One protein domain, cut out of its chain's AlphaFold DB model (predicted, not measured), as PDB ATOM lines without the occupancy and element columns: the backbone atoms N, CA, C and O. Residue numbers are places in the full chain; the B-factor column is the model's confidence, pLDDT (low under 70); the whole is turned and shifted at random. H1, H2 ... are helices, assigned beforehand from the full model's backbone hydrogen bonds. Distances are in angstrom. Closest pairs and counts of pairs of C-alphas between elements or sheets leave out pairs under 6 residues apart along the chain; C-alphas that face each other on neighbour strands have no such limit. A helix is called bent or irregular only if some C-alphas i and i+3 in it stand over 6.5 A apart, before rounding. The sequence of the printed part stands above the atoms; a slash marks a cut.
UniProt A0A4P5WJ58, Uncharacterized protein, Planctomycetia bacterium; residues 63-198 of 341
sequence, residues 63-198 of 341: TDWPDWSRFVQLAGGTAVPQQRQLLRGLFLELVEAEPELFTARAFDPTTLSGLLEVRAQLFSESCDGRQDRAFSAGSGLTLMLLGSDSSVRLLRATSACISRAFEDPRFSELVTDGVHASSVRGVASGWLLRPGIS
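AT A GLANCE: This is residues 63 to 198 of the 341 residues of an uncharacterized protein of Planctomycetia bacterium (UniProt A0A4P5WJ58). This is a compact body of helices built round the short helix H5 in its middle: H4 and H6 pack on it as an up-and-down bundle of three, each helix running against the one before it, and H8 packs on it too. The last residues of H2, 93 to 97, meet the beginning of H5 near Gly 138, making a corner, H1 packs on H2 and H8, H3 folds back on H4, and H7 makes a corner with H8. The printed part has 136 residues with eight named helices, H1 to H8 in order, and no named strand; its class is all helix. The radius of gyration of the C-alphas is 14.0 A, and the rounded outline spans 40 by 36 by 26 A.

HOW THE PARTS SIT: Start at H1, residues 67 to 74, which touches residues 84 to 91 alone of H2, residues 81 to 97; the closest C-alphas are Val 72 and Leu 87, 7.0 A, at a steep tilt of 59 degrees, opposite ways. Residues 93 to 97 alone of H2 touch the hub, H5, residues 137 to 147, about perpendicular at 89 degrees, closest at C-alphas Leu 94 and Gly 138, 4.6 A. H3, residues 99 to 107, forms a helical hairpin with H4, residues 109 to 126, at a shallow tilt of 14 degrees; Ala 104 and Leu 112 have the closest C-alphas, 5.4 A. H4 and H5 form another, only just steep at 37 degrees, closest at C-alphas Ala 120 and Leu 143, 6.8 A. H5 and H6, residues 158 to 167, form a third, closest at C-alphas Leu 143 and Ile 162, 6.5 A. H8, residues 181 to 193, touches H5 the same way at 32 degrees, a shallow tilt only just short of steep, closest at C-alphas Met 144 and Trp 191, 5.4 A. H7, residues 169 to 176, and H8 touch only at the corner, closest at C-alphas Val 175 and Ala 181, 4.6 A. Every O i to N i+4 pair is within hydrogen-bond range in H1, H2, H3, H5, H7 and H8, but 12 of 14 in H4 and 3 of 6 in H6.

IN THESE COORDINATES: Find C-alpha 67 at (16.055, 18.331, -14.918), where H1 begins. H2 is 24.5 A long and H4 25.8 A; H4 is irregular, with C-alphas 110 and 113 7.1 A apart, and has a kink of 28 degrees near residue 116. H5 measures 15.2 A, H6 15.5 A and H8 18.2 A, ending at C-alpha 193, (12.815, 31.308, -4.555).

THE WHOLE: Look to Pro 81 and Arg 156 for the two C-alphas farthest apart, 40.4 A. The printed part has no cut, and no link is long. Mean pLDDT of the printed part is 92.9; residue 79 alone is under 70.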
ATOM      1  N   THR A  63      15.045  13.861 -22.596       87.44
ATOM      2  CA  THR A  63      14.300  12.635 -22.275       87.44
ATOM      3  C   THR A  63      15.030  11.803 -21.220       87.44
ATOM      4  O   THR A  63      14.402  11.309 -20.283       87.44
ATOM      5  N   ASP A  64      16.355  11.693 -21.338       89.62
ATOM      6  CA  ASP A  64      17.177  10.980 -20.356       89.62
ATOM      7  C   ASP A  64      17.365  11.816 -19.074       89.62
ATOM      8  O   ASP A  64      17.463  11.253 -17.982       89.62
ATOM      9  N   TRP A  65      17.359  13.148 -19.195       93.38
ATOM     10  CA  TRP A  65      17.615  14.095 -18.105       93.38
ATOM     11  C   TRP A  65      16.594  15.243 -18.083       93.38
ATOM     12  O   TRP A  65      16.901  16.356 -18.519       93.38
ATOM     13  N   PRO A  66      15.387  15.022 -17.530       90.25
ATOM     14  CA  PRO A  66      14.337  16.042 -17.490       90.25
ATOM     15  C   PRO A  66      14.746  17.320 -16.744       90.25
ATOM     16  O   PRO A  66      14.319  18.419 -17.099       90.25
ATOM     17  N   ASP A  67      15.605  17.197 -15.729       92.94
ATOM     18  CA  ASP A  67      16.055  18.331 -14.918       92.94
ATOM     19  C   ASP A  67      17.140  19.179 -15.611       92.94
ATOM     20  O   ASP A  67      17.446  20.272 -15.133       92.94
ATOM     21  N   TRP A  68      17.683  18.738 -16.757       94.81
ATOM     22  CA  TRP A  68      18.710  19.468 -17.513       94.81
ATOM     23  C   TRP A  68      18.242  20.867 -17.922       94.81
ATOM     24  O   TRP A  68      18.917  21.855 -17.637       94.81
ATOM     25  N   SER A  69      17.060  20.982 -18.534       92.69
ATOM     26  CA  SER A  69      16.525  22.274 -18.992       92.69
ATOM     27  C   SER A  69      16.366  23.261 -17.836       92.69
ATOM     28  O   SER A  69      16.710  24.438 -17.952       92.69
ATOM     29  N   ARG A  70      15.893  22.762 -16.689       93.44
ATOM     30  CA  ARG A  70      15.722  23.557 -15.475       93.44
ATOM     31  C   ARG A  70      17.064  23.956 -14.866       93.44
ATOM     32  O   ARG A  70      17.224  25.102 -14.460       93.44
ATOM     33  N   PHE A  71      18.032  23.043 -14.833       95.81
ATOM     34  CA  PHE A  71      19.392  23.342 -14.399       95.81
ATOM     35  C   PHE A  71      20.024  24.439 -15.263       95.81
ATOM     36  O   PHE A  71      20.524  25.414 -14.713       95.81
ATOM     37  N   VAL A  72      19.936  24.342 -16.594       94.31
ATOM     38  CA  VAL A  72      20.460  25.360 -17.522       94.31
ATOM     39  C   VAL A  72      19.808  26.720 -17.277       94.31
ATOM     40  O   VAL A  72      20.513  27.726 -17.225       94.31
ATOM     41  N   GLN A  73      18.486  26.759 -17.075       92.38
ATOM     42  CA  GLN A  73      17.766  27.993 -16.753       92.38
ATOM     43  C   GLN A  73      18.273  28.627 -15.452       92.38
ATOM     44  O   GLN A  73      18.523  29.829 -15.411       92.38
ATOM     45  N   LEU A  74      18.437  27.828 -14.392       93.81
ATOM     46  CA  LEU A  74      18.917  28.321 -13.102       93.81
ATOM     47  C   LEU A  74      20.380  28.756 -13.169       93.81
ATOM     48  O   LEU A  74      20.722  29.817 -12.670       93.81
ATOM     49  N   ALA A  75      21.237  27.969 -13.814       92.25
ATOM     50  CA  ALA A  75      22.679  28.175 -13.874       92.25
ATOM     51  C   ALA A  75      23.119  29.321 -14.812       92.25
ATOM     52  O   ALA A  75      24.323  29.499 -15.029       92.25
ATOM     53  N   GLY A  76      22.167  30.083 -15.367       83.19
ATOM     54  CA  GLY A  76      22.421  31.223 -16.251       83.19
ATOM     55  C   GLY A  76      22.843  30.822 -17.664       83.19
ATOM     56  O   GLY A  76      23.621  31.532 -18.303       83.19
ATOM     57  N   GLY A  77      22.392  29.661 -18.141       75.38
ATOM     58  CA  GLY A  77      22.763  29.144 -19.450       75.38
ATOM     59  C   GLY A  77      22.268  30.014 -20.601       75.38
ATOM     60  O   GLY A  77      21.104  30.403 -20.657       75.38
ATOM     61  N   THR A  78      23.168  30.288 -21.546       70.69
ATOM     62  CA  THR A  78      22.872  31.020 -22.783       70.69
ATOM     63  C   THR A  78      22.840  30.079 -23.996       70.69
ATOM     64  O   THR A  78      23.060  28.866 -23.903       70.69
ATOM     65  N   ALA A  79      22.568  30.632 -25.181       67.56
ATOM     66  CA  ALA A  79      22.680  29.901 -26.443       67.56
ATOM     67  C   ALA A  79      24.137  29.599 -26.860       67.56
ATOM     68  O   ALA A  79      24.340  28.906 -27.855       67.56
ATOM     69  N   VAL A  80      25.144  30.082 -26.120       78.56
ATOM     70  CA  VAL A  80      26.561  29.929 -26.473       78.56
ATOM     71  C   VAL A  80      27.021  28.472 -26.268       78.56
ATOM     72  O   VAL A  80      26.944  27.964 -25.145       78.56
ATOM     73  N   PRO A  81      27.549  27.792 -27.307       80.44
ATOM     74  CA  PRO A  81      27.940  26.379 -27.227       80.44
ATOM     75  C   PRO A  81      28.966  26.060 -26.129       80.44
ATOM     76  O   PRO A  81      28.792  25.096 -25.389       80.44
ATOM     77  N   GLN A  82      29.994  26.900 -25.963       82.94
ATOM     78  CA  GLN A  82      31.045  26.704 -24.950       82.94
ATOM     79  C   GLN A  82      30.481  26.711 -23.522       82.94
ATOM     80  O   GLN A  82      30.830  25.866 -22.701       82.94
ATOM     81  N   GLN A  83      29.546  27.622 -23.235       83.88
ATOM     82  CA  GLN A  83      28.899  27.685 -21.926       83.88
ATOM     83  C   GLN A  83      28.019  26.454 -21.681       83.88
ATOM     84  O   GLN A  83      27.999  25.928 -20.571       83.88
ATOM     85  N   ARG A  84      27.335  25.939 -22.712       85.56
ATOM     86  CA  ARG A  84      26.562  24.691 -22.594       85.56
ATOM     87  C   ARG A  84      27.444  23.488 -22.275       85.56
ATOM     88  O   ARG A  84      27.026  22.645 -21.488       85.56
ATOM     89  N   GLN A  85      28.652  23.418 -22.834       87.81
ATOM     90  CA  GLN A  85      29.597  22.342 -22.533       87.81
ATOM     91  C   GLN A  85      30.097  22.407 -21.081       87.81
ATOM     92  O   GLN A  85      30.119  21.381 -20.403       87.81
ATOM     93  N   LEU A  86      30.414  23.605 -20.574       88.94
ATOM     94  CA  LEU A  86      30.762  23.807 -19.160       88.94
ATOM     95  C   LEU A  86      29.605  23.421 -18.232       88.94
ATOM     96  O   LEU A  86      29.801  22.698 -17.258       88.94
ATOM     97  N   LEU A  87      28.382  23.843 -18.565       92.44
ATOM     98  CA  LEU A  87      27.184  23.478 -17.811       92.44
ATOM     99  C   LEU A  87      26.921  21.971 -17.840       92.44
ATOM    100  O   LEU A  87      26.508  21.417 -16.829       92.44
ATOM    101  N   ARG A  88      27.186  21.292 -18.959       93.56
ATOM    102  CA  ARG A  88      27.086  19.829 -19.043       93.56
ATOM    103  C   ARG A  88      28.082  19.159 -18.098       93.56
ATOM    104  O   ARG A  88      27.702  18.205 -17.433       93.56
ATOM    105  N   GLY A  89      29.319  19.661 -18.029       93.44
ATOM    106  CA  GLY A  89      30.331  19.186 -17.076       93.44
ATOM    107  C   GLY A  89      29.861  19.323 -15.628       93.44
ATOM    108  O   GLY A  89      29.806  18.332 -14.908       93.44
ATOM    109  N   LEU A  90      29.392  20.512 -15.244       94.38
ATOM    110  CA  LEU A  90      28.847  20.743 -13.905       94.38
ATOM    111  C   LEU A  90      27.613  19.868 -13.622       94.38
ATOM    112  O   LEU A  90      27.479  19.303 -12.544       94.38
ATOM    113  N   PHE A  91      26.706  19.709 -14.587       96.75
ATOM    114  CA  PHE A  91      25.540  18.841 -14.418       96.75
ATOM    115  C   PHE A  91      25.932  17.373 -14.236       96.75
ATOM    116  O   PHE A  91      25.337  16.686 -13.410       96.75
ATOM    117  N   LEU A  92      26.954  16.901 -14.955       96.38
ATOM    118  CA  LEU A  92      27.518  15.571 -14.745       96.38
ATOM    119  C   LEU A  92      28.055  15.418 -13.314       96.38
ATOM    120  O   LEU A  92      27.716  14.434 -12.666       96.38
ATOM    121  N   GLU A  93      28.795  16.400 -12.789       95.56
ATOM    122  CA  GLU A  93      29.271  16.381 -11.395       95.56
ATOM    123  C   GLU A  93      28.113  16.296 -10.387       95.56
ATOM    124  O   GLU A  93      28.178  15.538  -9.420       95.56
ATOM    125  N   LEU A  94      27.021  17.030 -10.626       97.44
ATOM    126  CA  LEU A  94      25.807  16.971  -9.804       97.44
ATOM    127  C   LEU A  94      25.172  15.569  -9.830       97.44
ATOM    128  O   LEU A  94      24.786  15.039  -8.783       97.44
ATOM    129  N   VAL A  95      25.069  14.969 -11.019       97.25
ATOM    130  CA  VAL A  95      24.511  13.623 -11.220       97.25
ATOM    131  C   VAL A  95      25.374  12.556 -10.552       97.25
ATOM    132  O   VAL A  95      24.841  11.635  -9.933       97.25
ATOM    133  N   GLU A  96      26.697  12.676 -10.643       96.69
ATOM    134  CA  GLU A  96      27.640  11.744 -10.022       96.69
ATOM    135  C   GLU A  96      27.715  11.893  -8.501       96.69
ATOM    136  O   GLU A  96      27.944  10.900  -7.809       96.69
ATOM    137  N   ALA A  97      27.478  13.096  -7.969       96.88
ATOM    138  CA  ALA A  97      27.454  13.336  -6.529       96.88
ATOM    139  C   ALA A  97      26.232  12.706  -5.837       96.88
ATOM    140  O   ALA A  97      26.329  12.279  -4.688       96.88
ATOM    141  N   GLU A  98      25.079  12.642  -6.512       97.44
ATOM    142  CA  GLU A  98      23.829  12.124  -5.937       97.44
ATOM    143  C   GLU A  98      23.049  11.226  -6.926       97.44
ATOM    144  O   GLU A  98      21.901  11.519  -7.291       97.44
ATOM    145  N   PRO A  99      23.629  10.091  -7.359       95.75
ATOM    146  CA  PRO A  99      23.044   9.238  -8.395       95.75
ATOM    147  C   PRO A  99      21.709   8.621  -7.966       95.75
ATOM    148  O   PRO A  99      20.816   8.421  -8.792       95.75
ATOM    149  N   GLU A 100      21.538   8.341  -6.673       94.94
ATOM    150  CA  GLU A 100      20.298   7.778  -6.136       94.94
ATOM    151  C   GLU A 100      19.132   8.770  -6.235       94.94
ATOM    152  O   GLU A 100      18.019   8.365  -6.573       94.94
ATOM    153  N   LEU A 101      19.380  10.070  -6.022       96.75
ATOM    154  CA  LEU A 101      18.349  11.102  -6.156       96.75
ATOM    155  C   LEU A 101      17.881  11.228  -7.607       96.75
ATOM    156  O   LEU A 101      16.675  11.256  -7.857       96.75
ATOM    157  N   PHE A 102      18.807  11.234  -8.569       96.56
ATOM    158  CA  PHE A 102      18.448  11.263  -9.989       96.56
ATOM    159  C   PHE A 102      17.798   9.956 -10.462       96.56
ATOM    160  O   PHE A 102      16.879   9.987 -11.281       96.56
ATOM    161  N   THR A 103      18.202   8.809  -9.910       94.38
ATOM    162  CA  THR A 103      17.546   7.520 -10.178       94.38
ATOM    163  C   THR A 103      16.098   7.536  -9.682       94.38
ATOM    164  O   THR A 103      15.192   7.187 -10.439       94.38
ATOM    165  N   ALA A 104      15.856   7.979  -8.443       93.75
ATOM    166  CA  ALA A 104      14.507   8.113  -7.896       93.75
ATOM    167  C   ALA A 104      13.682   9.107  -8.722       93.75
ATOM    168  O   ALA A 104      12.568   8.808  -9.134       93.75
ATOM    169  N   ARG A 105      14.256  10.262  -9.067       93.19
ATOM    170  CA  ARG A 105      13.603  11.264  -9.912       93.19
ATOM    171  C   ARG A 105      13.162  10.715 -11.274       93.19
ATOM    172  O   ARG A 105      12.070  11.053 -11.718       93.19
ATOM    173  N   ALA A 106      13.978   9.877 -11.912       91.62
ATOM    174  CA  ALA A 106      13.678   9.315 -13.227       91.62
ATOM    175  C   ALA A 106      12.709   8.121 -13.179       91.62
ATOM    176  O   ALA A 106      11.843   8.003 -14.045       91.62
ATOM    177  N   PHE A 107      12.851   7.230 -12.192       91.06
ATOM    178  CA  PHE A 107      12.214   5.906 -12.229       91.06
ATOM    179  C   PHE A 107      11.241   5.623 -11.080       91.06
ATOM    180  O   PHE A 107      10.385   4.747 -11.217       91.06
ATOM    181  N   ASP A 108      11.353   6.343  -9.964       88.25
ATOM    182  CA  ASP A 108      10.451   6.222  -8.815       88.25
ATOM    183  C   ASP A 108      10.245   7.572  -8.091       88.25
ATOM    184  O   ASP A 108      10.720   7.780  -6.969       88.25
ATOM    185  N   PRO A 109       9.518   8.526  -8.707       89.31
ATOM    186  CA  PRO A 109       9.337   9.860  -8.132       89.31
ATOM    187  C   PRO A 109       8.637   9.860  -6.766       89.31
ATOM    188  O   PRO A 109       8.715  10.844  -6.030       89.31
ATOM    189  N   THR A 110       7.948   8.768  -6.412       90.00
ATOM    190  CA  THR A 110       7.205   8.653  -5.150       90.00
ATOM    191  C   THR A 110       8.121   8.565  -3.932       90.00
ATOM    192  O   THR A 110       7.765   9.060  -2.861       90.00
ATOM    193  N   THR A 111       9.325   8.006  -4.091       91.56
ATOM    194  CA  THR A 111      10.311   7.870  -3.009       91.56
ATOM    195  C   THR A 111      11.265   9.058  -2.916       91.56
ATOM    196  O   THR A 111      11.888   9.257  -1.871       91.56
ATOM    197  N   LEU A 112      11.318   9.911  -3.949       95.00
ATOM    198  CA  LEU A 112      12.238  11.049  -4.036       95.00
ATOM    199  C   LEU A 112      12.174  11.970  -2.813       95.00
ATOM    200  O   LEU A 112      13.211  12.374  -2.306       95.00
ATOM    201  N   SER A 113      10.976  12.287  -2.312       96.25
ATOM    202  CA  SER A 113      10.833  13.202  -1.165       96.25
ATOM    203  C   SER A 113      11.451  12.631   0.120       96.25
ATOM    204  O   SER A 113      12.073  13.367   0.881       96.25
ATOM    205  N   GLY A 114      11.308  11.320   0.351       96.81
ATOM    206  CA  GLY A 114      11.917  10.638   1.497       96.81
ATOM    207  C   GLY A 114      13.428  10.478   1.343       96.81
ATOM    208  O   GLY A 114      14.172  10.675   2.300       96.81
ATOM    209  N   LEU A 115      13.898  10.188   0.127       96.56
ATOM    210  CA  LEU A 115      15.328  10.087  -0.150       96.56
ATOM    211  C   LEU A 115      16.023  11.450  -0.015       96.56
ATOM    212  O   LEU A 115      17.079  11.543   0.605       96.56
ATOM    213  N   LEU A 116      15.395  12.515  -0.523       97.50
ATOM    214  CA  LEU A 116      15.886  13.887  -0.400       97.50
ATOM    215  C   LEU A 116      16.037  14.302   1.067       97.50
ATOM    216  O   LEU A 116      17.026  14.938   1.413       97.50
ATOM    217  N   GLU A 117      15.100  13.914   1.934       97.62
ATOM    218  CA  GLU A 117      15.180  14.175   3.372       97.62
ATOM    219  C   GLU A 117      16.410  13.514   4.013       97.62
ATOM    220  O   GLU A 117      17.191  14.186   4.688       97.62
ATOM    221  N   VAL A 118      16.609  12.214   3.772       97.44
ATOM    222  CA  VAL A 118      17.749  11.461   4.321       97.44
ATOM    223  C   VAL A 118      19.072  12.033   3.812       97.44
ATOM    224  O   VAL A 118      19.996  12.263   4.593       97.44
ATOM    225  N   ARG A 119      19.161  12.306   2.505       97.19
ATOM    226  CA  ARG A 119      20.368  12.868   1.890       97.19
ATOM    227  C   ARG A 119      20.655  14.286   2.380       97.19
ATOM    228  O   ARG A 119      21.806  14.587   2.680       97.19
ATOM    229  N   ALA A 120      19.635  15.128   2.541       97.81
ATOM    230  CA  ALA A 120      19.797  16.472   3.087       97.81
ATOM    231  C   ALA A 120      20.307  16.451   4.532       97.81
ATOM    232  O   ALA A 120      21.182  17.244   4.872       97.81
ATOM    233  N   GLN A 121      19.804  15.537   5.370       96.94
ATOM    234  CA  GLN A 121      20.284  15.377   6.742       96.94
ATOM    235  C   GLN A 121      21.775  15.006   6.772       96.94
ATOM    236  O   GLN A 121      22.562  15.719   7.394       96.94
ATOM    237  N   LEU A 122      22.178  13.971   6.027       95.25
ATOM    238  CA  LEU A 122      23.582  13.545   5.936       95.25
ATOM    239  C   LEU A 122      24.491  14.651   5.385       95.25
ATOM    240  O   LEU A 122      25.585  14.883   5.893       95.25
ATOM    241  N   PHE A 123      24.033  15.377   4.365       95.94
ATOM    242  CA  PHE A 123      24.770  16.518   3.829       95.94
ATOM    243  C   PHE A 123      24.936  17.633   4.873       95.94
ATOM    244  O   PHE A 123      26.025  18.192   5.008       95.94
ATOM    245  N   SER A 124      23.900  17.924   5.665       95.38
ATOM    246  CA  SER A 124      23.971  18.959   6.702       95.38
ATOM    247  C   SER A 124      24.999  18.650   7.797       95.38
ATOM    248  O   SER A 124      25.607  19.573   8.335       95.38
ATOM    249  N   GLU A 125      25.256  17.370   8.076       93.31
ATOM    250  CA  GLU A 125      26.292  16.922   9.018       93.31
ATOM    251  C   GLU A 125      27.712  17.166   8.482       93.31
ATOM    252  O   GLU A 125      28.633  17.375   9.268       93.31
ATOM    253  N   SER A 126      27.882  17.200   7.154       91.69
ATOM    254  CA  SER A 126      29.151  17.562   6.499       91.69
ATOM    255  C   SER A 126      29.387  19.076   6.391       91.69
ATOM    256  O   SER A 126      30.502  19.513   6.104       91.69
ATOM    257  N   CYS A 127      28.352  19.885   6.646       92.62
ATOM    258  CA  CYS A 127      28.413  21.347   6.642       92.62
ATOM    259  C   CYS A 127      28.866  21.879   8.014       92.62
ATOM    260  O   CYS A 127      28.111  22.548   8.730       92.62
ATOM    261  N   ASP A 128      30.079  21.509   8.419       87.50
ATOM    262  CA  ASP A 128      30.693  21.885   9.695       87.50
ATOM    263  C   ASP A 128      31.820  22.924   9.549       87.50
ATOM    264  O   ASP A 128      32.444  23.295  10.544       87.50
ATOM    265  N   GLY A 129      32.080  23.400   8.325       85.50
ATOM    266  CA  GLY A 129      33.129  24.372   8.006       85.50
ATOM    267  C   GLY A 129      34.561  23.868   8.207       85.50
ATOM    268  O   GLY A 129      35.509  24.642   8.066       85.50
ATOM    269  N   ARG A 130      34.751  22.586   8.535       86.19
ATOM    270  CA  ARG A 130      36.066  22.015   8.813       86.19
ATOM    271  C   ARG A 130      36.797  21.661   7.523       86.19
ATOM    272  O   ARG A 130      36.353  20.800   6.770       86.19
ATOM    273  N   GLN A 131      37.958  22.276   7.295       82.38
ATOM    274  CA  GLN A 131      38.766  22.024   6.094       82.38
ATOM    275  C   GLN A 131      39.288  20.579   5.997       82.38
ATOM    276  O   GLN A 131      39.531  20.096   4.897       82.38
ATOM    277  N   ASP A 132      39.428  19.874   7.125       83.25
ATOM    278  CA  ASP A 132      39.906  18.487   7.176       83.25
ATOM    279  C   ASP A 132      38.834  17.442   6.823       83.25
ATOM    280  O   ASP A 132      39.129  16.248   6.749       83.25
ATOM    281  N   ARG A 133      37.586  17.867   6.602       82.56
ATOM    282  CA  ARG A 133      36.468  16.984   6.256       82.56
ATOM    283  C   ARG A 133      35.978  17.244   4.844       82.56
ATOM    284  O   ARG A 133      36.017  18.366   4.348       82.56
ATOM    285  N   ALA A 134      35.484  16.192   4.200       83.62
ATOM    286  CA  ALA A 134      34.948  16.294   2.853       83.62
ATOM    287  C   ALA A 134      33.659  17.133   2.837       83.62
ATOM    288  O   ALA A 134      32.743  16.888   3.621       83.62
ATOM    289  N   PHE A 135      33.582  18.081   1.902       90.06
ATOM    290  CA  PHE A 135      32.367  18.814   1.557       90.06
ATOM    291  C   PHE A 135      32.094  18.652   0.071       90.06
ATOM    292  O   PHE A 135      32.918  19.010  -0.769       90.06
ATOM    293  N   SER A 136      30.933  18.088  -0.247       93.25
ATOM    294  CA  SER A 136      30.519  17.853  -1.625       93.25
ATOM    295  C   SER A 136      29.679  19.027  -2.121       93.25
ATOM    296  O   SER A 136      28.480  19.115  -1.845       93.25
ATOM    297  N   ALA A 137      30.310  19.917  -2.890       92.00
ATOM    298  CA  ALA A 137      29.622  20.990  -3.604       92.00
ATOM    299  C   ALA A 137      28.519  20.441  -4.522       92.00
ATOM    300  O   ALA A 137      27.400  20.951  -4.519       92.00
ATOM    301  N   GLY A 138      28.829  19.362  -5.252       95.62
ATOM    302  CA  GLY A 138      27.886  18.668  -6.127       95.62
ATOM    303  C   GLY A 138      26.650  18.186  -5.371       95.62
ATOM    304  O   GLY A 138      25.536  18.433  -5.820       95.62
ATOM    305  N   SER A 139      26.815  17.607  -4.176       96.94
ATOM    306  CA  SER A 139      25.682  17.187  -3.340       96.94
ATOM    307  C   SER A 139      24.820  18.372  -2.914       96.94
ATOM    308  O   SER A 139      23.605  18.339  -3.097       96.94
ATOM    309  N   GLY A 140      25.427  19.449  -2.406       97.19
ATOM    310  CA  GLY A 140      24.690  20.651  -2.003       97.19
ATOM    311  C   GLY A 140      23.893  21.265  -3.157       97.19
ATOM    312  O   GLY A 140      22.706  21.566  -3.011       97.19
ATOM    313  N   LEU A 141      24.518  21.381  -4.332       97.88
ATOM    314  CA  LEU A 141      23.879  21.895  -5.543       97.88
ATOM    315  C   LEU A 141      22.780  20.973  -6.065       97.88
ATOM    316  O   LEU A 141      21.726  21.472  -6.455       97.88
ATOM    317  N   THR A 142      22.967  19.653  -6.034       98.44
ATOM    318  CA  THR A 142      21.922  18.700  -6.432       98.44
ATOM    319  C   THR A 142      20.719  18.775  -5.501       98.44
ATOM    320  O   THR A 142      19.581  18.818  -5.971       98.44
ATOM    321  N   LEU A 143      20.942  18.855  -4.188       98.38
ATOM    322  CA  LEU A 143      19.864  19.010  -3.214       98.38
ATOM    323  C   LEU A 143      19.087  20.317  -3.436       98.38
ATOM    324  O   LEU A 143      17.856  20.305  -3.427       98.38
ATOM    325  N   MET A 144      19.784  21.430  -3.692       98.38
ATOM    326  CA  MET A 144      19.154  22.712  -4.034       98.38
ATOM    327  C   MET A 144      18.405  22.645  -5.365       98.38
ATOM    328  O   MET A 144      17.274  23.125  -5.448       98.38
ATOM    329  N   LEU A 145      18.992  22.029  -6.396       98.06
ATOM    330  CA  LEU A 145      18.368  21.842  -7.702       98.06
ATOM    331  C   LEU A 145      17.073  21.043  -7.547       98.06
ATOM    332  O   LEU A 145      16.010  21.558  -7.865       98.06
ATOM    333  N   LEU A 146      17.117  19.827  -7.014       97.31
ATOM    334  CA  LEU A 146      15.928  18.978  -6.926       97.31
ATOM    335  C   LEU A 146      14.906  19.513  -5.912       97.31
ATOM    336  O   LEU A 146      13.709  19.521  -6.187       97.31
ATOM    337  N   GLY A 147      15.358  20.026  -4.764       96.56
ATOM    338  CA  GLY A 147      14.477  20.558  -3.723       96.56
ATOM    339  C   GLY A 147      13.764  21.860  -4.105       96.56
ATOM    340  O   GLY A 147      12.689  22.159  -3.576       96.56
ATOM    341  N   SER A 148      14.332  22.641  -5.028       96.56
ATOM    342  CA  SER A 148      13.701  23.872  -5.518       96.56
ATOM    343  C   SER A 148      12.574  23.621  -6.529       96.56
ATOM    344  O   SER A 148      11.849  24.558  -6.864       96.56
ATOM    345  N   ASP A 149      12.393  22.389  -7.016       94.75
ATOM    346  CA  ASP A 149      11.225  22.019  -7.817       94.75
ATOM    347  C   ASP A 149       9.975  21.972  -6.917       94.75
ATOM    348  O   ASP A 149       9.923  21.277  -5.901       94.75
ATOM    349  N   SER A 150       8.937  22.728  -7.283       91.50
ATOM    350  CA  SER A 150       7.678  22.780  -6.537       91.50
ATOM    351  C   SER A 150       6.906  21.459  -6.528       91.50
ATOM    352  O   SER A 150       6.110  21.247  -5.613       91.50
ATOM    353  N   SER A 151       7.141  20.589  -7.517       91.81
ATOM    354  CA  SER A 151       6.565  19.239  -7.593       91.81
ATOM    355  C   SER A 151       7.132  18.300  -6.527       91.81
ATOM    356  O   SER A 151       6.473  17.339  -6.131       91.81
ATOM    357  N   VAL A 152       8.324  18.608  -6.005       93.75
ATOM    358  CA  VAL A 152       8.969  17.839  -4.944       93.75
ATOM    359  C   VAL A 152       8.517  18.374  -3.589       93.75
ATOM    360  O   VAL A 152       8.671  19.557  -3.250       93.75
ATOM    361  N   ARG A 153       7.934  17.481  -2.787       94.50
ATOM    362  CA  ARG A 153       7.511  17.796  -1.426       94.50
ATOM    363  C   ARG A 153       8.725  17.757  -0.503       94.50
ATOM    364  O   ARG A 153       9.389  16.738  -0.375       94.50
ATOM    365  N   LEU A 154       8.964  18.853   0.207       95.62
ATOM    366  CA  LEU A 154       9.977  18.898   1.258       95.62
ATOM    367  C   LEU A 154       9.382  18.340   2.556       95.62
ATOM    368  O   LEU A 154       8.343  18.816   3.020       95.62
ATOM    369  N   LEU A 155      10.013  17.313   3.124       94.38
ATOM    370  CA  LEU A 155       9.571  16.672   4.365       94.38
ATOM    371  C   LEU A 155      10.331  17.231   5.571       94.38
ATOM    372  O   LEU A 155      11.515  17.545   5.471       94.38
ATOM    373  N   ARG A 156       9.657  17.329   6.723       91.25
ATOM    374  CA  ARG A 156      10.252  17.688   8.026       91.25
ATOM    375  C   ARG A 156      11.266  18.847   7.925       91.25
ATOM    376  O   ARG A 156      10.906  19.940   7.500       91.25
ATOM    377  N   ALA A 157      12.521  18.603   8.309       93.69
ATOM    378  CA  ALA A 157      13.605  19.580   8.358       93.69
ATOM    379  C   ALA A 157      14.404  19.702   7.046       93.69
ATOM    380  O   ALA A 157      15.389  20.435   7.023       93.69
ATOM    381  N   THR A 158      13.982  19.052   5.950       96.69
ATOM    382  CA  THR A 158      14.732  19.014   4.674       96.69
ATOM    383  C   THR A 158      15.182  20.407   4.230       96.69
ATOM    384  O   THR A 158      16.341  20.598   3.876       96.69
ATOM    385  N   SER A 159      14.305  21.417   4.304       97.00
ATOM    386  CA  SER A 159      14.660  22.782   3.895       97.00
ATOM    387  C   SER A 159      15.755  23.412   4.763       97.00
ATOM    388  O   SER A 159      16.641  24.092   4.242       97.00
ATOM    389  N   ALA A 160      15.728  23.169   6.074       95.75
ATOM    390  CA  ALA A 160      16.744  23.654   6.999       95.75
ATOM    391  C   ALA A 160      18.086  22.937   6.779       95.75
ATOM    392  O   ALA A 160      19.119  23.601   6.778       95.75
ATOM    393  N   CYS A 161      18.059  21.624   6.530       97.19
ATOM    394  CA  CYS A 161      19.247  20.814   6.260       97.19
ATOM    395  C   CYS A 161      19.930  21.214   4.941       97.19
ATOM    396  O   CYS A 161      21.139  21.422   4.931       97.19
ATOM    397  N   ILE A 162      19.172  21.417   3.852       97.94
ATOM    398  CA  ILE A 162      19.723  21.921   2.576       97.94
ATOM    399  C   ILE A 162      20.347  23.306   2.770       97.94
ATOM    400  O   ILE A 162      21.456  23.572   2.314       97.94
ATOM    401  N   SER A 163      19.659  24.185   3.505       97.62
ATOM    402  CA  SER A 163      20.131  25.554   3.747       97.62
ATOM    403  C   SER A 163      21.346  25.627   4.680       97.62
ATOM    404  O   SER A 163      21.881  26.716   4.868       97.62
ATOM    405  N   ARG A 164      21.804  24.504   5.253       96.25
ATOM    406  CA  ARG A 164      23.035  24.440   6.052       96.25
ATOM    407  C   ARG A 164      24.284  24.739   5.216       96.25
ATOM    408  O   ARG A 164      25.222  25.315   5.750       96.25
ATOM    409  N   ALA A 165      24.255  24.456   3.908       96.69
ATOM    410  CA  ALA A 165      25.329  24.831   2.982       96.69
ATOM    411  C   ALA A 165      25.678  26.322   3.057       96.69
ATOM    412  O   ALA A 165      26.836  26.693   2.945       96.69
ATOM    413  N   PHE A 166      24.680  27.180   3.273       96.50
ATOM    414  CA  PHE A 166      24.860  28.629   3.293       96.50
ATOM    415  C   PHE A 166      25.635  29.162   4.498       96.50
ATOM    416  O   PHE A 166      26.056  30.313   4.484       96.50
ATOM    417  N   GLU A 167      25.815  28.345   5.533       93.38
ATOM    418  CA  GLU A 167      26.645  28.679   6.691       93.38
ATOM    419  C   GLU A 167      28.068  28.114   6.558       93.38
ATOM    420  O   GLU A 167      28.920  28.425   7.387       93.38
ATOM    421  N   ASP A 168      28.340  27.288   5.540       94.50
ATOM    422  CA  ASP A 168      29.652  26.679   5.338       94.50
ATOM    423  C   ASP A 168      30.580  27.622   4.541       94.50
ATOM    424  O   ASP A 168      30.260  27.978   3.398       94.50
ATOM    425  N   PRO A 169      31.752  28.010   5.083       93.38
ATOM    426  CA  PRO A 169      32.697  28.887   4.391       93.38
ATOM    427  C   PRO A 169      33.138  28.356   3.023       93.38
ATOM    428  O   PRO A 169      33.338  29.145   2.104       93.38
ATOM    429  N   ARG A 170      33.224  27.029   2.853       94.44
ATOM    430  CA  ARG A 170      33.619  26.409   1.577       94.44
ATOM    431  C   ARG A 170      32.566  26.647   0.499       94.44
ATOM    432  O   ARG A 170      32.904  26.853  -0.660       94.44
ATOM    433  N   PHE A 171      31.282  26.672   0.863       95.75
ATOM    434  CA  PHE A 171      30.227  27.043  -0.082       95.75
ATOM    435  C   PHE A 171      30.279  28.537  -0.428       95.75
ATOM    436  O   PHE A 171      30.084  28.910  -1.583       95.75
ATOM    437  N   SER A 172      30.588  29.388   0.554       94.00
ATOM    438  CA  SER A 172      30.782  30.831   0.355       94.00
ATOM    439  C   SER A 172      31.926  31.131  -0.631       94.00
ATOM    440  O   SER A 172      31.776  31.982  -1.512       94.00
ATOM    441  N   GLU A 173      33.024  30.374  -0.552       93.62
ATOM    442  CA  GLU A 173      34.154  30.440  -1.487       93.62
ATOM    443  C   GLU A 173      33.737  30.039  -2.911       93.62
ATOM    444  O   GLU A 173      33.994  30.775  -3.861       93.62
ATOM    445  N   LEU A 174      32.978  28.947  -3.081       93.06
ATOM    446  CA  LEU A 174      32.469  28.523  -4.398       93.06
ATOM    447  C   LEU A 174      31.606  29.584  -5.090       93.06
ATOM    448  O   LEU A 174      31.568  29.666  -6.317       93.06
ATOM    449  N   VAL A 175      30.886  30.375  -4.300       94.06
ATOM    450  CA  VAL A 175      29.963  31.422  -4.761       94.06
ATOM    451  C   VAL A 175      30.694  32.715  -5.124       94.06
ATOM    452  O   VAL A 175      30.169  33.511  -5.911       94.06
ATOM    453  N   THR A 176      31.876  32.930  -4.547       92.81
ATOM    454  CA  THR A 176      32.658  34.165  -4.689       92.81
ATOM    455  C   THR A 176      33.785  33.988  -5.702       92.81
ATOM    456  O   THR A 176      33.854  34.756  -6.659       92.81
ATOM    457  N   ASP A 177      34.579  32.927  -5.550       91.38
ATOM    458  CA  ASP A 177      35.846  32.716  -6.260       91.38
ATOM    459  C   ASP A 177      35.857  31.429  -7.111       91.38
ATOM    460  O   ASP A 177      36.817  31.143  -7.827       91.38
ATOM    461  N   GLY A 178      34.785  30.631  -7.063       89.06
ATOM    462  CA  GLY A 178      34.690  29.372  -7.800       89.06
ATOM    463  C   GLY A 178      34.621  29.547  -9.323       89.06
ATOM    464  O   GLY A 178      33.962  30.448  -9.841       89.06
ATOM    465  N   VAL A 179      35.199  28.596 -10.067       88.25
ATOM    466  CA  VAL A 179      35.151  28.550 -11.549       88.25
ATOM    467  C   VAL A 179      33.711  28.591 -12.085       88.25
ATOM    468  O   VAL A 179      33.440  29.158 -13.142       88.25
ATOM    469  N   HIS A 180      32.767  28.023 -11.329       90.44
ATOM    470  CA  HIS A 180      31.341  27.996 -11.652       90.44
ATOM    471  C   HIS A 180      30.500  28.956 -10.797       90.44
ATOM    472  O   HIS A 180      29.289  28.756 -10.683       90.44
ATOM    473  N   ALA A 181      31.097  30.001 -10.212       93.00
ATOM    474  CA  ALA A 181      30.433  30.899  -9.261       93.00
ATOM    475  C   ALA A 181      29.076  31.427  -9.758       93.00
ATOM    476  O   ALA A 181      28.090  31.385  -9.024       93.00
ATOM    477  N   SER A 182      28.969  31.855 -11.022       92.44
ATOM    478  CA  SER A 182      27.697  32.328 -11.593       92.44
ATOM    479  C   SER A 182      26.616  31.244 -11.616       92.44
ATOM    480  O   SER A 182      25.464  31.505 -11.277       92.44
ATOM    481  N   SER A 183      26.985  30.014 -11.977       94.62
ATOM    482  CA  SER A 183      26.069  28.874 -12.041       94.62
ATOM    483  C   SER A 183      25.661  28.396 -10.650       94.62
ATOM    484  O   SER A 183      24.482  28.136 -10.414       94.62
ATOM    485  N   VAL A 184      26.602  28.378  -9.702       95.94
ATOM    486  CA  VAL A 184      26.354  28.094  -8.282       95.94
ATOM    487  C   VAL A 184      25.381  29.118  -7.690       95.94
ATOM    488  O   VAL A 184      24.373  28.739  -7.093       95.94
ATOM    489  N   ARG A 185      25.618  30.418  -7.925       96.62
ATOM    490  CA  ARG A 185      24.706  31.512  -7.532       96.62
ATOM    491  C   ARG A 185      23.320  31.341  -8.131       96.62
ATOM    492  O   ARG A 185      22.331  31.603  -7.450       96.62
ATOM    493  N   GLY A 186      23.246  30.905  -9.383       96.25
ATOM    494  CA  GLY A 186      22.001  30.636 -10.088       96.25
ATOM    495  C   GLY A 186      21.172  29.517  -9.451       96.25
ATOM    496  O   GLY A 186      19.999  29.710  -9.127       96.25
ATOM    497  N   VAL A 187      21.798  28.369  -9.172       97.44
ATOM    498  CA  VAL A 187      21.145  27.240  -8.482       97.44
ATOM    499  C   VAL A 187      20.736  27.620  -7.055       97.44
ATOM    500  O   VAL A 187      19.595  27.367  -6.661       97.44
ATOM    501  N   ALA A 188      21.612  28.295  -6.304       97.75
ATOM    502  CA  ALA A 188      21.291  28.802  -4.971       97.75
ATOM    503  C   ALA A 188      20.111  29.790  -5.011       97.75
ATOM    504  O   ALA A 188      19.192  29.691  -4.201       97.75
ATOM    505  N   SER A 189      20.076  30.691  -5.995       97.62
ATOM    506  CA  SER A 189      18.958  31.620  -6.200       97.62
ATOM    507  C   SER A 189      17.649  30.875  -6.473       97.62
ATOM    508  O   SER A 189      16.628  31.205  -5.876       97.62
ATOM    509  N   GLY A 190      17.675  29.816  -7.287       97.12
ATOM    510  CA  GLY A 190      16.519  28.939  -7.490       97.12
ATOM    511  C   GLY A 190      15.992  28.328  -6.189       97.12
ATOM    512  O   GLY A 190      14.780  28.271  -5.976       97.12
ATOM    513  N   TRP A 191      16.892  27.930  -5.285       97.94
ATOM    514  CA  TRP A 191      16.524  27.467  -3.946       97.94
ATOM    515  C   TRP A 191      15.891  28.564  -3.091       97.94
ATOM    516  O   TRP A 191      14.822  28.333  -2.534       97.94
ATOM    517  N   LEU A 192      16.471  29.768  -3.052       97.88
ATOM    518  CA  LEU A 192      15.920  30.922  -2.322       97.88
ATOM    519  C   LEU A 192      14.478  31.251  -2.745       97.88
ATOM    520  O   LEU A 192      13.661  31.669  -1.920       97.88
ATOM    521  N   LEU A 193      14.146  31.037  -4.018       96.38
ATOM    522  CA  LEU A 193      12.815  31.308  -4.555       96.38
ATOM    523  C   LEU A 193      11.778  30.232  -4.204       96.38
ATOM    524  O   LEU A 193      10.578  30.509  -4.314       96.38
ATOM    525  N   ARG A 194      12.170  29.050  -3.705       95.81
ATOM    526  CA  ARG A 194      11.241  27.965  -3.341       95.81
ATOM    527  C   ARG A 194      10.256  28.412  -2.247       95.81
ATOM    528  O   ARG A 194      10.673  28.825  -1.165       95.81
ATOM    529  N   PRO A 195       8.930  28.318  -2.466       92.31
ATOM    530  CA  PRO A 195       7.955  28.592  -1.410       92.31
ATOM    531  C   PRO A 195       8.040  27.570  -0.273       92.31
ATOM    532  O   PRO A 195       8.230  26.383  -0.537       92.31
ATOM    533  N   GLY A 196       7.837  28.018   0.968       89.31
ATOM    534  CA  GLY A 196       7.752  27.142   2.146       89.31
ATOM    535  C   GLY A 196       9.090  26.694   2.744       89.31
ATOM    536  O   GLY A 196       9.100  25.783   3.569       89.31
ATOM    537  N   ILE A 197      10.213  27.303   2.352       94.12
ATOM    538  CA  ILE A 197      11.515  27.060   2.994       94.12
ATOM    539  C   ILE A 197      11.679  27.901   4.267       94.12
ATOM    540  O   ILE A 197      11.078  28.966   4.404       94.12
ATOM    541  N   SER A 198      12.530  27.439   5.187       92.50
ATOM    542  CA  SER A 198      13.013  28.276   6.292       92.50
ATOM    543  C   SER A 198      13.855  29.427   5.730       92.50
ATOM    544  O   SER A 198      14.765  29.187   4.940       92.50
TER     545      SER A 198